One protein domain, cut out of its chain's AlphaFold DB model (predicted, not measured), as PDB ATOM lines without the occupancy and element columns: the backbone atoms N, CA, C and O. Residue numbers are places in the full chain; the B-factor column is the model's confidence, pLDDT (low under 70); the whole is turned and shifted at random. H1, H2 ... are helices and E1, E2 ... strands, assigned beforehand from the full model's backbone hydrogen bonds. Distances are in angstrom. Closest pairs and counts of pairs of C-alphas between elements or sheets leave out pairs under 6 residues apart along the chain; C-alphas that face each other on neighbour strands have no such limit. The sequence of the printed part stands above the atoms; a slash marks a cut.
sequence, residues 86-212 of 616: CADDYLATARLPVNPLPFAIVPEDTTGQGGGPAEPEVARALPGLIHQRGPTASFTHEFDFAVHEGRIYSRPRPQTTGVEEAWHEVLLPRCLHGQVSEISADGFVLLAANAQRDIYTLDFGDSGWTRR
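Overview. This is residues 86 to 212 of the 616 residues of an uncharacterized protein of Oceanococcus atlanticus (UniProt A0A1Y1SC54). With little regular structure, two antiparallel sheets, E1-E2-E3 and E4-E5-E6-E7, make a loose sandwich, partly face to face, with short helices at its rims. The printed part has 127 residues, 49 of them in three named helices and seven strands, class mixed. It is compact, radius of gyration of the C-alphas 14.5 A, spanning 45 by 27 by 23 A.

Along the chain. Find C-alpha 87 at (157.357, 129.950, 148.950), beginning H1, 87 to 91; then come H2, 120 to 125, E1, 137 to 139, E2, 143 to 148, E3, 151 to 156, 17.4 A long, H3, 158 to 161, E4, 182 to 186, E5, 189 to 193, E6, 199 to 203, and E7, 207 to 210, which ends with C-alpha 210 at (161.300, 134.340, 158.883).

Arrangement. Both sheets are meanders, each strand the antiparallel neighbour of the one before; in E2 and E3, N 146 and O 153, 2.9 A, are within hydrogen-bond range. E1 touches E4, closest C-alphas Phe 139 and Ala 185, 5.5 A. H1 only grazes the larger sheet.

Size, cuts and confidence. The printed part has no cut. Links H1 to H2, H2 to E1 and H3 to E4 are long. Residues 87 to 88, 90 to 114 and 204 to 207 have pLDDT under 70.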
ATOM      1  N   CYS A  86     155.623 126.141 150.175       74.94
ATOM      2  CA  CYS A  86     155.785 127.228 151.132       74.94
ATOM      3  C   CYS A  86     156.804 128.253 150.638       74.94
ATOM      4  O   CYS A  86     157.839 128.484 151.251       74.94
ATOM      5  N   ALA A  87     156.497 128.907 149.513       67.75
ATOM      6  CA  ALA A  87     157.357 129.950 148.950       67.75
ATOM      7  C   ALA A  87     157.690 131.072 149.959       67.75
ATOM      8  O   ALA A  87     158.792 131.610 149.920       67.75
ATOM      9  N   ASP A  88     156.779 131.379 150.889       68.56
ATOM     10  CA  ASP A  88     156.976 132.385 151.943       68.56
ATOM     11  C   ASP A  88     158.165 132.035 152.861       68.56
ATOM     12  O   ASP A  88     158.896 132.927 153.286       68.56
ATOM     13  N   ASP A  89     158.442 130.745 153.076       71.62
ATOM     14  CA  ASP A  89     159.566 130.271 153.894       71.62
ATOM     15  C   ASP A  89     160.921 130.530 153.213       71.62
ATOM     16  O   ASP A  89     161.943 130.695 153.880       71.62
ATOM     17  N   TYR A  90     160.929 130.603 151.878       63.81
ATOM     18  CA  TYR A  90     162.110 130.951 151.087       63.81
ATOM     19  C   TYR A  90     162.277 132.455 150.898       63.81
ATOM     20  O   TYR A  90     163.399 132.907 150.677       63.81
ATOM     21  N   LEU A  91     161.183 133.220 150.914       55.72
ATOM     22  CA  LEU A  91     161.137 134.627 150.499       55.72
ATOM     23  C   LEU A  91     161.010 135.609 151.670       55.72
ATOM     24  O   LEU A  91     161.098 136.816 151.448       55.72
ATOM     25  N   ALA A  92     160.819 135.107 152.891       56.00
ATOM     26  CA  ALA A  92     160.701 135.917 154.091       56.00
ATOM     27  C   ALA A  92     161.878 136.886 154.281       56.00
ATOM     28  O   ALA A  92     163.057 136.549 154.124       56.00
ATOM     29  N   THR A  93     161.508 138.109 154.648       47.66
ATOM     30  CA  THR A  93     162.392 139.243 154.864       47.66
ATOM     31  C   THR A  93     162.654 139.403 156.360       47.66
ATOM     32  O   THR A  93     162.002 140.219 157.002       47.66
ATOM     33  N   ALA A  94     163.683 138.743 156.903       42.78
ATOM     34  CA  ALA A  94     164.603 139.563 157.695       42.78
ATOM     35  C   ALA A  94     165.038 140.676 156.728       42.78
ATOM     36  O   ALA A  94     165.263 140.357 155.558       42.78
ATOM     37  N   ARG A  95     165.081 141.954 157.116       42.06
ATOM     38  CA  ARG A  95     165.448 143.076 156.217       42.06
ATOM     39  C   ARG A  95     166.899 143.010 155.692       42.06
ATOM     40  O   ARG A  95     167.541 144.032 155.492       42.06
ATOM     41  N   LEU A  96     167.425 141.821 155.425       39.00
ATOM     42  CA  LEU A  96     168.519 141.602 154.511       39.00
ATOM     43  C   LEU A  96     168.203 142.354 153.204       39.00
ATOM     44  O   LEU A  96     167.140 142.134 152.618       39.00
ATOM     45  N   PRO A  97     169.108 143.205 152.701       36.56
ATOM     46  CA  PRO A  97     168.883 143.998 151.487       36.56
ATOM     47  C   PRO A  97     168.719 143.172 150.199       36.56
ATOM     48  O   PRO A  97     168.591 143.721 149.104       36.56
ATOM     49  N   VAL A  98     168.709 141.842 150.298       37.06
ATOM     50  CA  VAL A  98     168.271 140.954 149.225       37.06
ATOM     51  C   VAL A  98     166.754 141.012 149.113       37.06
ATOM     52  O   VAL A  98     166.031 140.216 149.703       37.06
ATOM     53  N   ASN A  99     166.279 141.925 148.275       32.66
ATOM     54  CA  ASN A  99     164.971 141.813 147.647       32.66
ATOM     55  C   ASN A  99     164.974 140.515 146.805       32.66
ATOM     56  O   ASN A  99     165.670 140.469 145.780       32.66
ATOM     57  N   PRO A 100     164.308 139.417 147.217       38.31
ATOM     58  CA  PRO A 100     164.450 138.161 146.514       38.31
ATOM     59  C   PRO A 100     163.507 138.209 145.312       38.31
ATOM     60  O   PRO A 100     162.320 137.929 145.415       38.31
ATOM     61  N   LEU A 101     164.077 138.544 144.155       34.25
ATOM     62  CA  LEU A 101     163.448 138.537 142.831       34.25
ATOM     63  C   LEU A 101     162.465 139.704 142.565       34.25
ATOM     64  O   LEU A 101     161.614 140.016 143.392       34.25
ATOM     65  N   PRO A 102     162.477 140.295 141.353       33.38
ATOM     66  CA  PRO A 102     161.610 141.419 140.962       33.38
ATOM     67  C   PRO A 102     160.105 141.079 140.840       33.38
ATOM     68  O   PRO A 102     159.360 141.817 140.201       33.38
ATOM     69  N   PHE A 103     159.645 139.967 141.424       33.81
ATOM     70  CA  PHE A 103     158.272 139.467 141.301       33.81
ATOM     71  C   PHE A 103     157.638 138.975 142.614       33.81
ATOM     72  O   PHE A 103     156.495 138.520 142.578       33.81
ATOM     73  N   ALA A 104     158.319 139.056 143.763       35.62
ATOM     74  CA  ALA A 104     157.732 138.638 145.035       35.62
ATOM     75  C   ALA A 104     156.920 139.784 145.661       35.62
ATOM     76  O   ALA A 104     157.463 140.745 146.200       35.62
ATOM     77  N   ILE A 105     155.593 139.688 145.568       36.53
ATOM     78  CA  ILE A 105     154.676 140.479 146.390       36.53
ATOM     79  C   ILE A 105     154.770 139.887 147.798       36.53
ATOM     80  O   ILE A 105     154.201 138.825 148.036       36.53
ATOM     81  N   VAL A 106     155.505 140.531 148.707       39.59
ATOM     82  CA  VAL A 106     155.409 140.227 150.142       39.59
ATOM     83  C   VAL A 106     154.012 140.681 150.578       39.59
ATOM     84  O   VAL A 106     153.703 141.865 150.418       39.59
ATOM     85  N   PRO A 107     153.124 139.785 151.042       41.22
ATOM     86  CA  PRO A 107     151.844 140.212 151.588       41.22
ATOM     87  C   PRO A 107     152.098 141.146 152.779       41.22
ATOM     88  O   PRO A 107     152.918 140.829 153.633       41.22
ATOM     89  N   GLU A 108     151.374 142.265 152.864       41.59
ATOM     90  CA  GLU A 108     151.417 143.235 153.982       41.59
ATOM     91  C   GLU A 108     151.174 142.601 155.378       41.59
ATOM     92  O   GLU A 108     151.420 143.238 156.397       41.59
ATOM     93  N   ASP A 109     150.736 141.338 155.425       47.12
ATOM     94  CA  ASP A 109     150.228 140.602 156.590       47.12
ATOM     95  C   ASP A 109     151.298 139.821 157.390       47.12
ATOM     96  O   ASP A 109     150.970 139.078 158.313       47.12
ATOM     97  N   THR A 110     152.590 139.933 157.053       48.34
ATOM     98  CA  THR A 110     153.662 139.147 157.708       48.34
ATOM     99  C   THR A 110     154.351 139.855 158.873       48.34
ATOM    100  O   THR A 110     155.254 139.273 159.469       48.34
ATOM    101  N   THR A 111     153.944 141.078 159.223       49.81
ATOM    102  CA  THR A 111     154.569 141.913 160.273       49.81
ATOM    103  C   THR A 111     154.396 141.368 161.694       49.81
ATOM    104  O   THR A 111     154.923 141.947 162.639       49.81
ATOM    105  N   GLY A 112     153.616 140.295 161.876       54.41
ATOM    106  CA  GLY A 112     153.264 139.762 163.194       54.41
ATOM    107  C   GLY A 112     152.359 140.688 164.020       54.41
ATOM    108  O   GLY A 112     152.005 140.348 165.147       54.41
ATOM    109  N   GLN A 113     151.942 141.829 163.462       58.88
ATOM    110  CA  GLN A 113     150.993 142.771 164.050       58.88
ATOM    111  C   GLN A 113     149.728 142.837 163.194       58.88
ATOM    112  O   GLN A 113     149.818 142.851 161.973       58.88
ATOM    113  N   GLY A 114     148.552 142.956 163.823       58.69
ATOM    114  CA  GLY A 114     147.322 143.328 163.106       58.69
ATOM    115  C   GLY A 114     146.231 142.262 162.984       58.69
ATOM    116  O   GLY A 114     145.295 142.463 162.213       58.69
ATOM    117  N   GLY A 115     146.283 141.165 163.748       72.88
ATOM    118  CA  GLY A 115     145.148 140.242 163.821       72.88
ATOM    119  C   GLY A 115     143.978 140.784 164.655       72.88
ATOM    120  O   GLY A 115     144.105 141.696 165.482       72.88
ATOM    121  N   GLY A 116     142.793 140.222 164.407       85.62
ATOM    122  CA  GLY A 116     141.571 140.577 165.127       85.62
ATOM    123  C   GLY A 116     141.602 140.153 166.601       85.62
ATOM    124  O   GLY A 116     142.433 139.330 166.997       85.62
ATOM    125  N   PRO A 117     140.699 140.698 167.436       92.44
ATOM    126  CA  PRO A 117     140.521 140.200 168.795       92.44
ATOM    127  C   PRO A 117     140.151 138.713 168.762       92.44
ATOM    128  O   PRO A 117     139.403 138.272 167.889       92.44
ATOM    129  N   ALA A 118     140.650 137.949 169.731       94.50
ATOM    130  CA  ALA A 118     140.319 136.541 169.873       94.50
ATOM    131  C   ALA A 118     138.805 136.360 170.042       94.50
ATOM    132  O   ALA A 118     138.160 137.067 170.826       94.50
ATOM    133  N   GLU A 119     138.246 135.370 169.346       95.56
ATOM    134  CA  GLU A 119     136.836 135.015 169.487       95.56
ATOM    135  C   GLU A 119     136.493 134.714 170.962       95.56
ATOM    136  O   GLU A 119     137.314 134.133 171.680       95.56
ATOM    137  N   PRO A 120     135.285 135.048 171.458       94.75
ATOM    138  CA  PRO A 120     134.955 134.939 172.885       94.75
ATOM    139  C   PRO A 120     135.112 133.538 173.495       94.75
ATOM    140  O   PRO A 120     135.219 133.385 174.714       94.75
ATOM    141  N   GLU A 121     135.050 132.483 172.685       95.56
ATOM    142  CA  GLU A 121     135.332 131.114 173.121       95.56
ATOM    143  C   GLU A 121     136.828 130.841 173.281       95.56
ATOM    144  O   GLU A 121     137.229 130.322 174.322       95.56
ATOM    145  N   VAL A 122     137.643 131.292 172.327       96.44
ATOM    146  CA  VAL A 122     139.104 131.205 172.380       96.44
ATOM    147  C   VAL A 122     139.631 132.045 173.539       96.44
ATOM    148  O   VAL A 122     140.372 131.541 174.377       96.44
ATOM    149  N   ALA A 123     139.164 133.289 173.681       94.94
ATOM    150  CA  ALA A 123     139.569 134.188 174.762       94.94
ATOM    151  C   ALA A 123     139.338 133.598 176.168       94.94
ATOM    152  O   ALA A 123     140.110 133.874 177.083       94.94
ATOM    153  N   ARG A 124     138.301 132.764 176.348       95.31
ATOM    154  CA  ARG A 124     138.029 132.052 177.612       95.31
ATOM    155  C   ARG A 124     138.938 130.843 177.840       95.31
ATOM    156  O   ARG A 124     139.085 130.427 178.986       95.31
ATOM    157  N   ALA A 125     139.487 130.261 176.776       96.06
ATOM    158  CA  ALA A 125     140.423 129.142 176.848       96.06
ATOM    159  C   ALA A 125     141.879 129.596 177.053       96.06
ATOM    160  O   ALA A 125     142.692 128.825 177.564       96.06
ATOM    161  N   LEU A 126     142.208 130.834 176.671       96.38
ATOM    162  CA  LEU A 126     143.540 131.409 176.842       96.38
ATOM    163  C   LEU A 126     143.848 131.715 178.323       96.38
ATOM    164  O   LEU A 126     142.940 132.023 179.102       96.38
ATOM    165  N   PRO A 127     145.128 131.655 178.743       94.25
ATOM    166  CA  PRO A 127     145.514 131.930 180.123       94.25
ATOM    167  C   PRO A 127     145.109 133.337 180.580       94.25
ATOM    168  O   PRO A 127     145.378 134.336 179.916       94.25
ATOM    169  N   GLY A 128     144.523 133.433 181.776       91.88
ATOM    170  CA  GLY A 128     144.290 134.732 182.412       91.88
ATOM    171  C   GLY A 128     145.596 135.426 182.812       91.88
ATOM    172  O   GLY A 128     145.695 136.648 182.723       91.88
ATOM    173  N   LEU A 129     146.613 134.650 183.204       91.94
ATOM    174  CA  LEU A 129     147.927 135.115 183.649       91.94
ATOM    175  C   LEU A 129     149.001 134.075 183.313       91.94
ATOM    176  O   LEU A 129     148.800 132.885 183.562       91.94
ATOM    177  N   ILE A 130     150.150 134.524 182.802       95.12
ATOM    178  CA  ILE A 130     151.303 133.664 182.523       95.12
ATOM    179  C   ILE A 130     152.383 133.919 183.581       95.12
ATOM    180  O   ILE A 130     153.108 134.913 183.553       95.12
ATOM    181  N   HIS A 131     152.493 133.006 184.550       94.19
ATOM    182  CA  HIS A 131     153.510 133.093 185.604       94.19
ATOM    183  C   HIS A 131     154.895 132.634 185.140       94.19
ATOM    184  O   HIS A 131     155.908 133.168 185.585       94.19
ATOM    185  N   GLN A 132     154.955 131.627 184.279       95.00
ATOM    186  CA  GLN A 132     156.197 130.990 183.852       95.00
ATOM    187  C   GLN A 132     156.101 130.667 182.372       95.00
ATOM    188  O   GLN A 132     155.021 130.310 181.892       95.00
ATOM    189  N   ARG A 133     157.233 130.768 181.676       95.94
ATOM    190  CA  ARG A 133     157.329 130.335 180.283       95.94
ATOM    191  C   ARG A 133     157.099 128.824 180.165       95.94
ATOM    192  O   ARG A 133     157.218 128.070 181.136       95.94
ATOM    193  N   GLY A 134     156.712 128.401 178.974       94.94
ATOM    194  CA  GLY A 134     156.448 127.020 178.609       94.94
ATOM    195  C   GLY A 134     156.109 126.916 177.120       94.94
ATOM    196  O   GLY A 134     155.965 127.941 176.454       94.94
ATOM    197  N   PRO A 135     155.934 125.692 176.600       95.88
ATOM    198  CA  PRO A 135     155.827 125.456 175.162       95.88
ATOM    199  C   PRO A 135     154.594 126.108 174.530       95.88
ATOM    200  O   PRO A 135     154.629 126.466 173.365       95.88
ATOM    201  N   THR A 136     153.502 126.306 175.269       97.12
ATOM    202  CA  THR A 136     152.265 126.896 174.724       97.12
ATOM    203  C   THR A 136     151.945 128.272 175.301       97.12
ATOM    204  O   THR A 136     150.889 128.822 175.002       97.12
ATOM    205  N   ALA A 137     152.802 128.815 176.167       97.12
ATOM    206  CA  ALA A 137     152.598 130.112 176.799       97.12
ATOM    207  C   ALA A 137     153.944 130.723 177.202       97.12
ATOM    208  O   ALA A 137     154.690 130.139 177.986       97.12
ATOM    209  N   SER A 138     154.243 131.914 176.699       97.56
ATOM    210  CA  SER A 138     155.503 132.618 176.951       97.56
ATOM    211  C   SER A 138     155.250 134.119 177.084       97.56
ATOM    212  O   SER A 138     154.114 134.577 176.976       97.56
ATOM    213  N   PHE A 139     156.293 134.894 177.355       96.00
ATOM    214  CA  PHE A 139     156.201 136.345 177.429       96.00
ATOM    215  C   PHE A 139     157.538 137.016 177.122       96.00
ATOM    216  O   PHE A 139     158.610 136.466 177.399       96.00
ATOM    217  N   THR A 140     157.452 138.247 176.634       93.69
ATOM    218  CA  THR A 140     158.542 139.222 176.642       93.69
ATOM    219  C   THR A 140     158.365 140.188 177.820       93.69
ATOM    220  O   THR A 140     157.598 139.946 178.760       93.69
ATOM    221  N   HIS A 141     159.113 141.289 177.818       89.38
ATOM    222  CA  HIS A 141     158.884 142.382 178.753       89.38
ATOM    223  C   HIS A 141     157.619 143.194 178.415       89.38
ATOM    224  O   HIS A 141     157.073 143.826 179.315       89.38
ATOM    225  N   GLU A 142     157.106 143.119 177.183       89.44
ATOM    226  CA  GLU A 142     155.943 143.893 176.723       89.44
ATOM    227  C   GLU A 142     154.698 143.049 176.476       89.44
ATOM    228  O   GLU A 142     153.591 143.539 176.694       89.44
ATOM    229  N   PHE A 143     154.852 141.791 176.064       93.12
ATOM    230  CA  PHE A 143     153.743 140.971 175.580       93.12
ATOM    231  C   PHE A 143     153.671 139.614 176.280       93.12
ATOM    232  O   PHE A 143     154.689 138.971 176.534       93.12
ATOM    233  N   ASP A 144     152.447 139.174 176.557       96.31
ATOM    234  CA  ASP A 144     152.116 137.778 176.834       96.31
ATOM    235  C   ASP A 144     151.771 137.083 175.506       96.31
ATOM    236  O   ASP A 144     151.101 137.679 174.661       96.31
ATOM    237  N   PHE A 145     152.158 135.814 175.349       97.12
ATOM    238  CA  PHE A 145     151.840 134.978 174.186       97.12
ATOM    239  C   PHE A 145     151.257 133.633 174.606       97.12
ATOM    240  O   PHE A 145     151.731 133.023 175.567       97.12
ATOM    241  N   ALA A 146     150.281 133.131 173.855       97.94
ATOM    242  CA  ALA A 146     149.689 131.818 174.081       97.94
ATOM    243  C   ALA A 146     149.328 131.113 172.767       97.94
ATOM    244  O   ALA A 146     148.872 131.743 171.815       97.94
ATOM    245  N   VAL A 147     149.504 129.793 172.735       98.06
ATOM    246  CA  VAL A 147     149.134 128.931 171.607       98.06
ATOM    247  C   VAL A 147     147.767 128.310 171.864       98.06
ATOM    248  O   VAL A 147     147.521 127.748 172.934       98.06
ATOM    249  N   HIS A 148     146.888 128.361 170.868       97.38
ATOM    250  CA  HIS A 148     145.604 127.668 170.892       97.38
ATOM    251  C   HIS A 148     145.241 127.190 169.483       97.38
ATOM    252  O   HIS A 148     145.213 127.985 168.549       97.38
ATOM    253  N   GLU A 149     144.992 125.884 169.330       95.69
ATOM    254  CA  GLU A 149     144.625 125.250 168.048       95.69
ATOM    255  C   GLU A 149     145.555 125.607 166.870       95.69
ATOM    256  O   GLU A 149     145.106 125.907 165.763       95.69
ATOM    257  N   GLY A 150     146.870 125.603 167.108       96.31
ATOM    258  CA  GLY A 150     147.859 125.881 166.065       96.31
ATOM    259  C   GLY A 150     147.999 127.358 165.681       96.31
ATOM    260  O   GLY A 150     148.671 127.660 164.695       96.31
ATOM    261  N   ARG A 151     147.374 128.272 166.433       95.69
ATOM    262  CA  ARG A 151     147.464 129.732 166.273       95.69
ATOM    263  C   ARG A 151     148.132 130.367 167.492       95.69
ATOM    264  O   ARG A 151     148.133 129.771 168.571       95.69
ATOM    265  N   ILE A 152     148.677 131.570 167.322       96.50
ATOM    266  CA  ILE A 152     149.304 132.348 168.399       96.50
ATOM    267  C   ILE A 152     148.420 133.545 168.716       96.50
ATOM    268  O   ILE A 152     147.943 134.228 167.816       96.50
ATOM    269  N   TYR A 153     148.242 133.809 170.002       96.25
ATOM    270  CA  TYR A 153     147.559 134.981 170.519       96.25
ATOM    271  C   TYR A 153     148.531 135.804 171.353       96.25
ATOM    272  O   TYR A 153     149.337 135.237 172.090       96.25
ATOM    273  N   SER A 154     148.439 137.126 171.254       94.88
ATOM    274  CA  SER A 154     149.223 138.070 172.038       94.88
ATOM    275  C   SER A 154     148.334 139.081 172.756       94.88
ATOM    276  O   SER A 154     147.179 139.306 172.393       94.88
ATOM    277  N   ARG A 155     148.871 139.676 173.815       92.38
ATOM    278  CA  ARG A 155     148.321 140.871 174.464       92.38
ATOM    279  C   ARG A 155     149.448 141.620 175.173       92.38
ATOM    280  O   ARG A 155     150.443 140.979 175.528       92.38
ATOM    281  N   PRO A 156     149.303 142.924 175.455       92.25
ATOM    282  CA  PRO A 156     150.182 143.619 176.383       92.25
ATOM    283  C   PRO A 156     150.253 142.881 177.717       92.25
ATOM    284  O   PRO A 156     149.243 142.400 178.231       92.25
ATOM    285  N   ARG A 157     151.455 142.795 178.281       91.56
ATOM    286  CA  ARG A 157     151.730 142.121 179.542       91.56
ATOM    287  C   ARG A 157     151.412 143.048 180.717       91.56
ATOM    288  O   ARG A 157     152.235 143.905 181.051       91.56
ATOM    289  N   PRO A 158     150.289 142.859 181.432       89.88
ATOM    290  CA  PRO A 158     149.825 143.864 182.388       89.88
ATOM    291  C   PRO A 158     150.787 144.061 183.567       89.88
ATOM    292  O   PRO A 158     150.845 145.139 184.147       89.88
ATOM    293  N   GLN A 159     151.576 143.035 183.915       88.88
ATOM    294  CA  GLN A 159     152.506 143.077 185.052       88.88
ATOM    295  C   GLN A 159     153.690 144.023 184.824       88.88
ATOM    296  O   GLN A 159     154.334 144.418 185.792       88.88
ATOM    297  N   THR A 160     154.002 144.348 183.571       88.00
ATOM    298  CA  THR A 160     155.129 145.215 183.202       88.00
ATOM    299  C   THR A 160     154.670 146.481 182.491       88.00
ATOM    300  O   THR A 160     155.248 147.535 182.734       88.00
ATOM    301  N   THR A 161     153.615 146.415 181.676       88.50
ATOM    302  CA  THR A 161     153.105 147.575 180.928       88.50
ATOM    303  C   THR A 161     152.001 148.336 181.666       88.50
ATOM    304  O   THR A 161     151.758 149.503 181.372       88.50
ATOM    305  N   GLY A 162     151.304 147.692 182.613       92.00
ATOM    306  CA  GLY A 162     150.105 148.241 183.258       92.00
ATOM    307  C   GLY A 162     148.879 148.335 182.340       92.00
ATOM    308  O   GLY A 162     147.856 148.882 182.749       92.00
ATOM    309  N   VAL A 163     148.971 147.818 181.111       89.88
ATOM    310  CA  VAL A 163     147.897 147.847 180.115       89.88
ATOM    311  C   VAL A 163     147.126 146.533 180.168       89.88
ATOM    312  O   VAL A 163     147.702 145.458 180.010       89.88
ATOM    313  N   GLU A 164     145.813 146.623 180.384       90.38
ATOM    314  CA  GLU A 164     144.894 145.492 180.278       90.38
ATOM    315  C   GLU A 164     144.139 145.562 178.952       90.38
ATOM    316  O   GLU A 164     143.281 146.422 178.751       90.38
ATOM    317  N   GLU A 165     144.437 144.627 178.056       89.19
ATOM    318  CA  GLU A 165     143.754 144.478 176.774       89.19
ATOM    319  C   GLU A 165     143.348 143.020 176.541       89.19
ATOM    320  O   GLU A 165     143.830 142.089 177.200       89.19
ATOM    321  N   ALA A 166     142.401 142.830 175.622       91.50
ATOM    322  CA  ALA A 166     141.978 141.504 175.201       91.50
ATOM    323  C   ALA A 166     143.105 140.788 174.442       91.50
ATOM    324  O   ALA A 166     144.036 141.408 173.940       91.50
ATOM    325  N   TRP A 167     143.000 139.466 174.340       95.00
ATOM    326  CA  TRP A 167     143.863 138.692 173.455       95.00
ATOM    327  C   TRP A 167     143.570 139.034 171.993       95.00
ATOM    328  O   TRP A 167     142.406 139.087 171.597       95.00
ATOM    329  N   HIS A 168     144.618 139.208 171.200       93.38
ATOM    330  CA  HIS A 168     144.572 139.392 169.755       93.38
ATOM    331  C   HIS A 168     145.287 138.241 169.065       93.38
ATOM    332  O   HIS A 168     146.284 137.734 169.571       93.38
ATOM    333  N   GLU A 169     144.769 137.804 167.923       92.81
ATOM    334  CA  GLU A 169     145.471 136.818 167.110       92.81
ATOM    335  C   GLU A 169     146.720 137.448 166.482       92.81
ATOM    336  O   GLU A 169     146.692 138.584 166.010       92.81
ATOM    337  N   VAL A 170     147.827 136.715 166.484       90.62
ATOM    338  CA  VAL A 170     149.045 137.087 165.763       90.62
ATOM    339  C   VAL A 170     148.920 136.550 164.344       90.62
ATOM    340  O   VAL A 170     148.640 135.368 164.150       90.62
ATOM    341  N   LEU A 171     149.146 137.403 163.349       86.94
ATOM    342  CA  LEU A 171     149.162 136.978 161.953       86.94
ATOM    343  C   LEU A 171     150.382 136.093 161.694       86.94
ATOM    344  O   LEU A 171     151.506 136.451 162.056       86.94
ATOM    345  N   LEU A 172     150.149 134.928 161.091       87.44
ATOM    346  CA  LEU A 172     151.162 133.902 160.848       87.44
ATOM    347  C   LEU A 172     151.351 133.671 159.345       87.44
ATOM    348  O   LEU A 172     150.377 133.756 158.590       87.44
ATOM    349  N   PRO A 173     152.559 133.280 158.898       85.12
ATOM    350  CA  PRO A 173     152.767 132.780 157.548       85.12
ATOM    351  C   PRO A 173     151.820 131.624 157.248       85.12
ATOM    352  O   PRO A 173     151.531 130.802 158.120       85.12
ATOM    353  N   ARG A 174     151.388 131.502 155.990       85.38
ATOM    354  CA  ARG A 174     150.429 130.473 155.558       85.38
ATOM    355  C   ARG A 174     150.842 129.053 155.955       85.38
ATOM    356  O   ARG A 174     149.977 128.235 156.246       85.38
ATOM    357  N   CYS A 175     152.143 128.768 155.960       84.00
ATOM    358  CA  CYS A 175     152.676 127.448 156.294       84.00
ATOM    359  C   CYS A 175     152.835 127.191 157.796       84.00
ATOM    360  O   CYS A 175     152.899 126.038 158.210       84.00
ATOM    361  N   LEU A 176     152.806 128.242 158.614       90.19
ATOM    362  CA  LEU A 176     152.790 128.138 160.071       90.19
ATOM    363  C   LEU A 176     151.362 128.202 160.635       90.19
ATOM    364  O   LEU A 176     151.067 127.617 161.678       90.19
ATOM    365  N   HIS A 177     150.462 128.903 159.946       89.88
ATOM    366  CA  HIS A 177     149.092 129.128 160.383       89.88
ATOM    367  C   HIS A 177     148.332 127.809 160.605       89.88
ATOM    368  O   HIS A 177     148.152 127.004 159.689       89.88
ATOM    369  N   GLY A 178     147.850 127.602 161.832       93.75
ATOM    370  CA  GLY A 178     147.151 126.380 162.237       93.75
ATOM    371  C   GLY A 178     148.076 125.193 162.529       93.75
ATOM    372  O   GLY A 178     147.578 124.100 162.788       93.75
ATOM    373  N   GLN A 179     149.398 125.384 162.501       95.06
ATOM    374  CA  GLN A 179     150.395 124.329 162.718       95.06
ATOM    375  C   GLN A 179     151.332 124.597 163.902       95.06
ATOM    376  O   GLN A 179     152.208 123.774 164.166       95.06
ATOM    377  N   VAL A 180     151.167 125.715 164.620       97.62
ATOM    378  CA  VAL A 180     152.033 126.069 165.754       97.62
ATOM    379  C   VAL A 180     151.895 125.040 166.875       97.62
ATOM    380  O   VAL A 180     150.809 124.833 167.418       97.62
ATOM    381  N   SER A 181     153.007 124.407 167.230       97.06
ATOM    382  CA  SER A 181     153.080 123.392 168.281       97.06
ATOM    383  C   SER A 181     153.704 123.943 169.562       97.06
ATOM    384  O   SER A 181     153.217 123.657 170.657       97.06
ATOM    385  N   GLU A 182     154.749 124.760 169.425       97.88
ATOM    386  CA  GLU A 182     155.538 125.288 170.532       97.88
ATOM    387  C   GLU A 182     155.949 126.747 170.260       97.88
ATOM    388  O   GLU A 182     156.106 127.148 169.107       97.88
ATOM    389  N   ILE A 183     156.147 127.540 171.315       98.31
ATOM    390  CA  ILE A 183     156.651 128.917 171.258       98.31
ATOM    391  C   ILE A 183     157.693 129.187 172.349       98.31
ATOM    392  O   ILE A 183     157.638 128.617 173.437       98.31
ATOM    393  N   SER A 184     158.588 130.140 172.089       98.25
ATOM    394  CA  SER A 184     159.448 130.769 173.094       98.25
ATOM    395  C   SER A 184     159.647 132.239 172.750       98.25
ATOM    396  O   SER A 184     159.827 132.583 171.590       98.25
ATOM    397  N   ALA A 185     159.643 133.112 173.756       96.50
ATOM    398  CA  ALA A 185     159.727 134.557 173.543       96.50
ATOM    399  C   ALA A 185     160.655 135.208 174.565       96.50
ATOM    400  O   ALA A 185     160.592 134.883 175.758       96.50
ATOM    401  N   ASP A 186     161.484 136.131 174.095       95.69
ATOM    402  CA  ASP A 186     162.374 136.941 174.915       95.69
ATOM    403  C   ASP A 186     162.702 138.256 174.202       95.69
ATOM    404  O   ASP A 186     162.665 138.302 172.983       95.69
ATOM    405  N   GLY A 187     162.968 139.329 174.952       90.19
ATOM    406  CA  GLY A 187     163.260 140.640 174.353       90.19
ATOM    407  C   GLY A 187     162.174 141.121 173.378       90.19
ATOM    408  O   GLY A 187     161.040 141.340 173.807       90.19
ATOM    409  N   PHE A 188     162.539 141.287 172.114       88.25
ATOM    410  CA  PHE A 188     161.723 141.666 170.965       88.25
ATOM    411  C   PHE A 188     161.541 140.511 169.969       88.25
ATOM    412  O   PHE A 188     161.052 140.736 168.865       88.25
ATOM    413  N   VAL A 189     161.841 139.269 170.360       91.44
ATOM    414  CA  VAL A 189     161.643 138.096 169.502       91.44
ATOM    415  C   VAL A 189     160.592 137.124 170.031       91.44
ATOM    416  O   VAL A 189     160.439 136.882 171.235       91.44
ATOM    417  N   LEU A 190     159.895 136.496 169.088       94.69
ATOM    418  CA  LEU A 190     159.058 135.322 169.292       94.69
ATOM    419  C   LEU A 190     159.490 134.236 168.310       94.69
ATOM    420  O   LEU A 190     159.366 134.392 167.098       94.69
ATOM    421  N   LEU A 191     159.954 133.110 168.838       96.19
ATOM    422  CA  LEU A 191     160.162 131.892 168.068       96.19
ATOM    423  C   LEU A 191     158.921 131.009 168.183       96.19
ATOM    424  O   LEU A 191     158.379 130.821 169.275       96.19
ATOM    425  N   ALA A 192     158.511 130.430 167.063       96.75
ATOM    426  CA  ALA A 192     157.441 129.454 166.966       96.75
ATOM    427  C   ALA A 192     157.929 128.216 166.215       96.75
ATOM    428  O   ALA A 192     158.655 128.326 165.230       96.75
ATOM    429  N   ALA A 193     157.503 127.044 166.669       96.44
ATOM    430  CA  ALA A 193     157.765 125.778 166.012       96.44
ATOM    431  C   ALA A 193     156.477 125.247 165.368       96.44
ATOM    432  O   ALA A 193     155.412 125.286 165.993       96.44
ATOM    433  N   ASN A 194     156.552 124.732 164.139       94.06
ATOM    434  CA  ASN A 194     155.429 124.002 163.533       94.06
ATOM    435  C   ASN A 194     155.326 122.563 164.096       94.06
ATOM    436  O   ASN A 194     156.078 122.166 164.990       94.06
ATOM    437  N   ALA A 195     154.407 121.741 163.584       90.62
ATOM    438  CA  ALA A 195     154.245 120.347 164.017       90.62
ATOM    439  C   ALA A 195     155.472 119.452 163.728       90.62
ATOM    440  O   ALA A 195     155.668 118.441 164.400       90.62
ATOM    441  N   GLN A 196     156.297 119.821 162.746       90.38
ATOM    442  CA  GLN A 196     157.571 119.175 162.406       90.38
ATOM    443  C   GLN A 196     158.748 119.735 163.221       90.38
ATOM    444  O   GLN A 196     159.863 119.234 163.108       90.38
ATOM    445  N   ARG A 197     158.481 120.727 164.079       93.25
ATOM    446  CA  ARG A 197     159.439 121.487 164.887       93.25
ATOM    447  C   ARG A 197     160.423 122.343 164.084       93.25
ATOM    448  O   ARG A 197     161.531 122.608 164.551       93.25
ATOM    449  N   ASP A 198     160.025 122.800 162.901       91.69
ATOM    450  CA  ASP A 198     160.755 123.840 162.174       91.69
ATOM    451  C   ASP A 198     160.559 125.196 162.846       91.69
ATOM    452  O   ASP A 198     159.429 125.545 163.198       91.69
ATOM    453  N   ILE A 199     161.642 125.959 162.987       92.75
ATOM    454  CA  ILE A 199     161.646 127.249 163.678       92.75
ATOM    455  C   ILE A 199     161.298 128.394 162.729       92.75
ATOM    456  O   ILE A 199     161.925 128.581 161.689       92.75
ATOM    457  N   TYR A 200     160.347 129.212 163.166       92.19
ATOM    458  CA  TYR A 200     160.014 130.515 162.612       92.19
ATOM    459  C   TYR A 200     160.301 131.580 163.668       92.19
ATOM    460  O   TYR A 200     159.881 131.441 164.815       92.19
ATOM    461  N   THR A 201     160.979 132.651 163.280       90.50
ATOM    462  CA  THR A 201     161.295 133.800 164.129       90.50
ATOM    463  C   THR A 201     160.472 134.999 163.689       90.50
ATOM    464  O   THR A 201     160.429 135.317 162.503       90.50
ATOM    465  N   LEU A 202     159.845 135.672 164.643       87.69
ATOM    466  CA  LEU A 202     159.274 137.003 164.502       87.69
ATOM    467  C   LEU A 202     160.102 137.979 165.337       87.69
ATOM    468  O   LEU A 202     160.362 137.694 166.505       87.69
ATOM    469  N   ASP A 203     160.464 139.115 164.750       82.06
ATOM    470  CA  ASP A 203     161.155 140.223 165.412       82.06
ATOM    471  C   ASP A 203     160.241 141.458 165.410       82.06
ATOM    472  O   ASP A 203     159.962 142.049 164.368       82.06
ATOM    473  N   PHE A 204     159.752 141.854 166.584       68.88
ATOM    474  CA  PHE A 204     158.775 142.934 166.722       68.88
ATOM    475  C   PHE A 204     159.342 144.330 166.399       68.88
ATOM    476  O   PHE A 204     158.550 145.253 166.189       68.88
ATOM    477  N   GLY A 205     160.671 144.497 166.384       56.12
ATOM    478  CA  GLY A 205     161.349 145.775 166.159       56.12
ATOM    479  C   GLY A 205     161.650 146.059 164.688       56.12
ATOM    480  O   GLY A 205     161.484 147.197 164.242       56.12
ATOM    481  N   ASP A 206     162.022 145.028 163.921       55.72
ATOM    482  CA  ASP A 206     162.625 145.229 162.599       55.72
ATOM    483  C   ASP A 206     161.944 144.502 161.429       55.72
ATOM    484  O   ASP A 206     162.000 145.000 160.292       55.72
ATOM    485  N   SER A 207     161.285 143.351 161.628       59.69
ATOM    486  CA  SER A 207     160.861 142.529 160.484       59.69
ATOM    487  C   SER A 207     159.708 141.546 160.720       59.69
ATOM    488  O   SER A 207     159.341 141.199 161.831       59.69
ATOM    489  N   GLY A 208     159.087 141.110 159.621       72.69
ATOM    490  CA  GLY A 208     158.076 140.057 159.665       72.69
ATOM    491  C   GLY A 208     158.669 138.674 159.940       72.69
ATOM    492  O   GLY A 208     159.877 138.506 160.073       72.69
ATOM    493  N   TRP A 209     157.811 137.657 159.980       83.75
ATOM    494  CA  TRP A 209     158.234 136.271 160.196       83.75
ATOM    495  C   TRP A 209     159.305 135.792 159.202       83.75
ATOM    496  O   TRP A 209     159.188 136.025 157.999       83.75
ATOM    497  N   THR A 210     160.281 135.024 159.691       83.25
ATOM    498  CA  THR A 210     161.300 134.340 158.883       83.25
ATOM    499  C   THR A 210     161.586 132.930 159.392       83.25
ATOM    500  O   THR A 210     161.635 132.693 160.594       83.25
ATOM    501  N   ARG A 211     161.801 131.977 158.478       84.75
ATOM    502  CA  ARG A 211     162.294 130.620 158.796       84.75
ATOM    503  C   ARG A 211     163.815 130.519 158.678       84.75
ATOM    504  O   ARG A 211     164.407 129.527 159.087       84.75
ATOM    505  N   ARG A 212     164.460 131.517 158.073       81.88
ATOM    506  CA  ARG A 212     165.883 131.443 157.743       81.88
ATOM    507  C   ARG A 212     166.723 131.476 159.007       81.88
ATOM    508  O   ARG A 212     166.451 132.267 159.891       81.88
TER     509      ARG A 212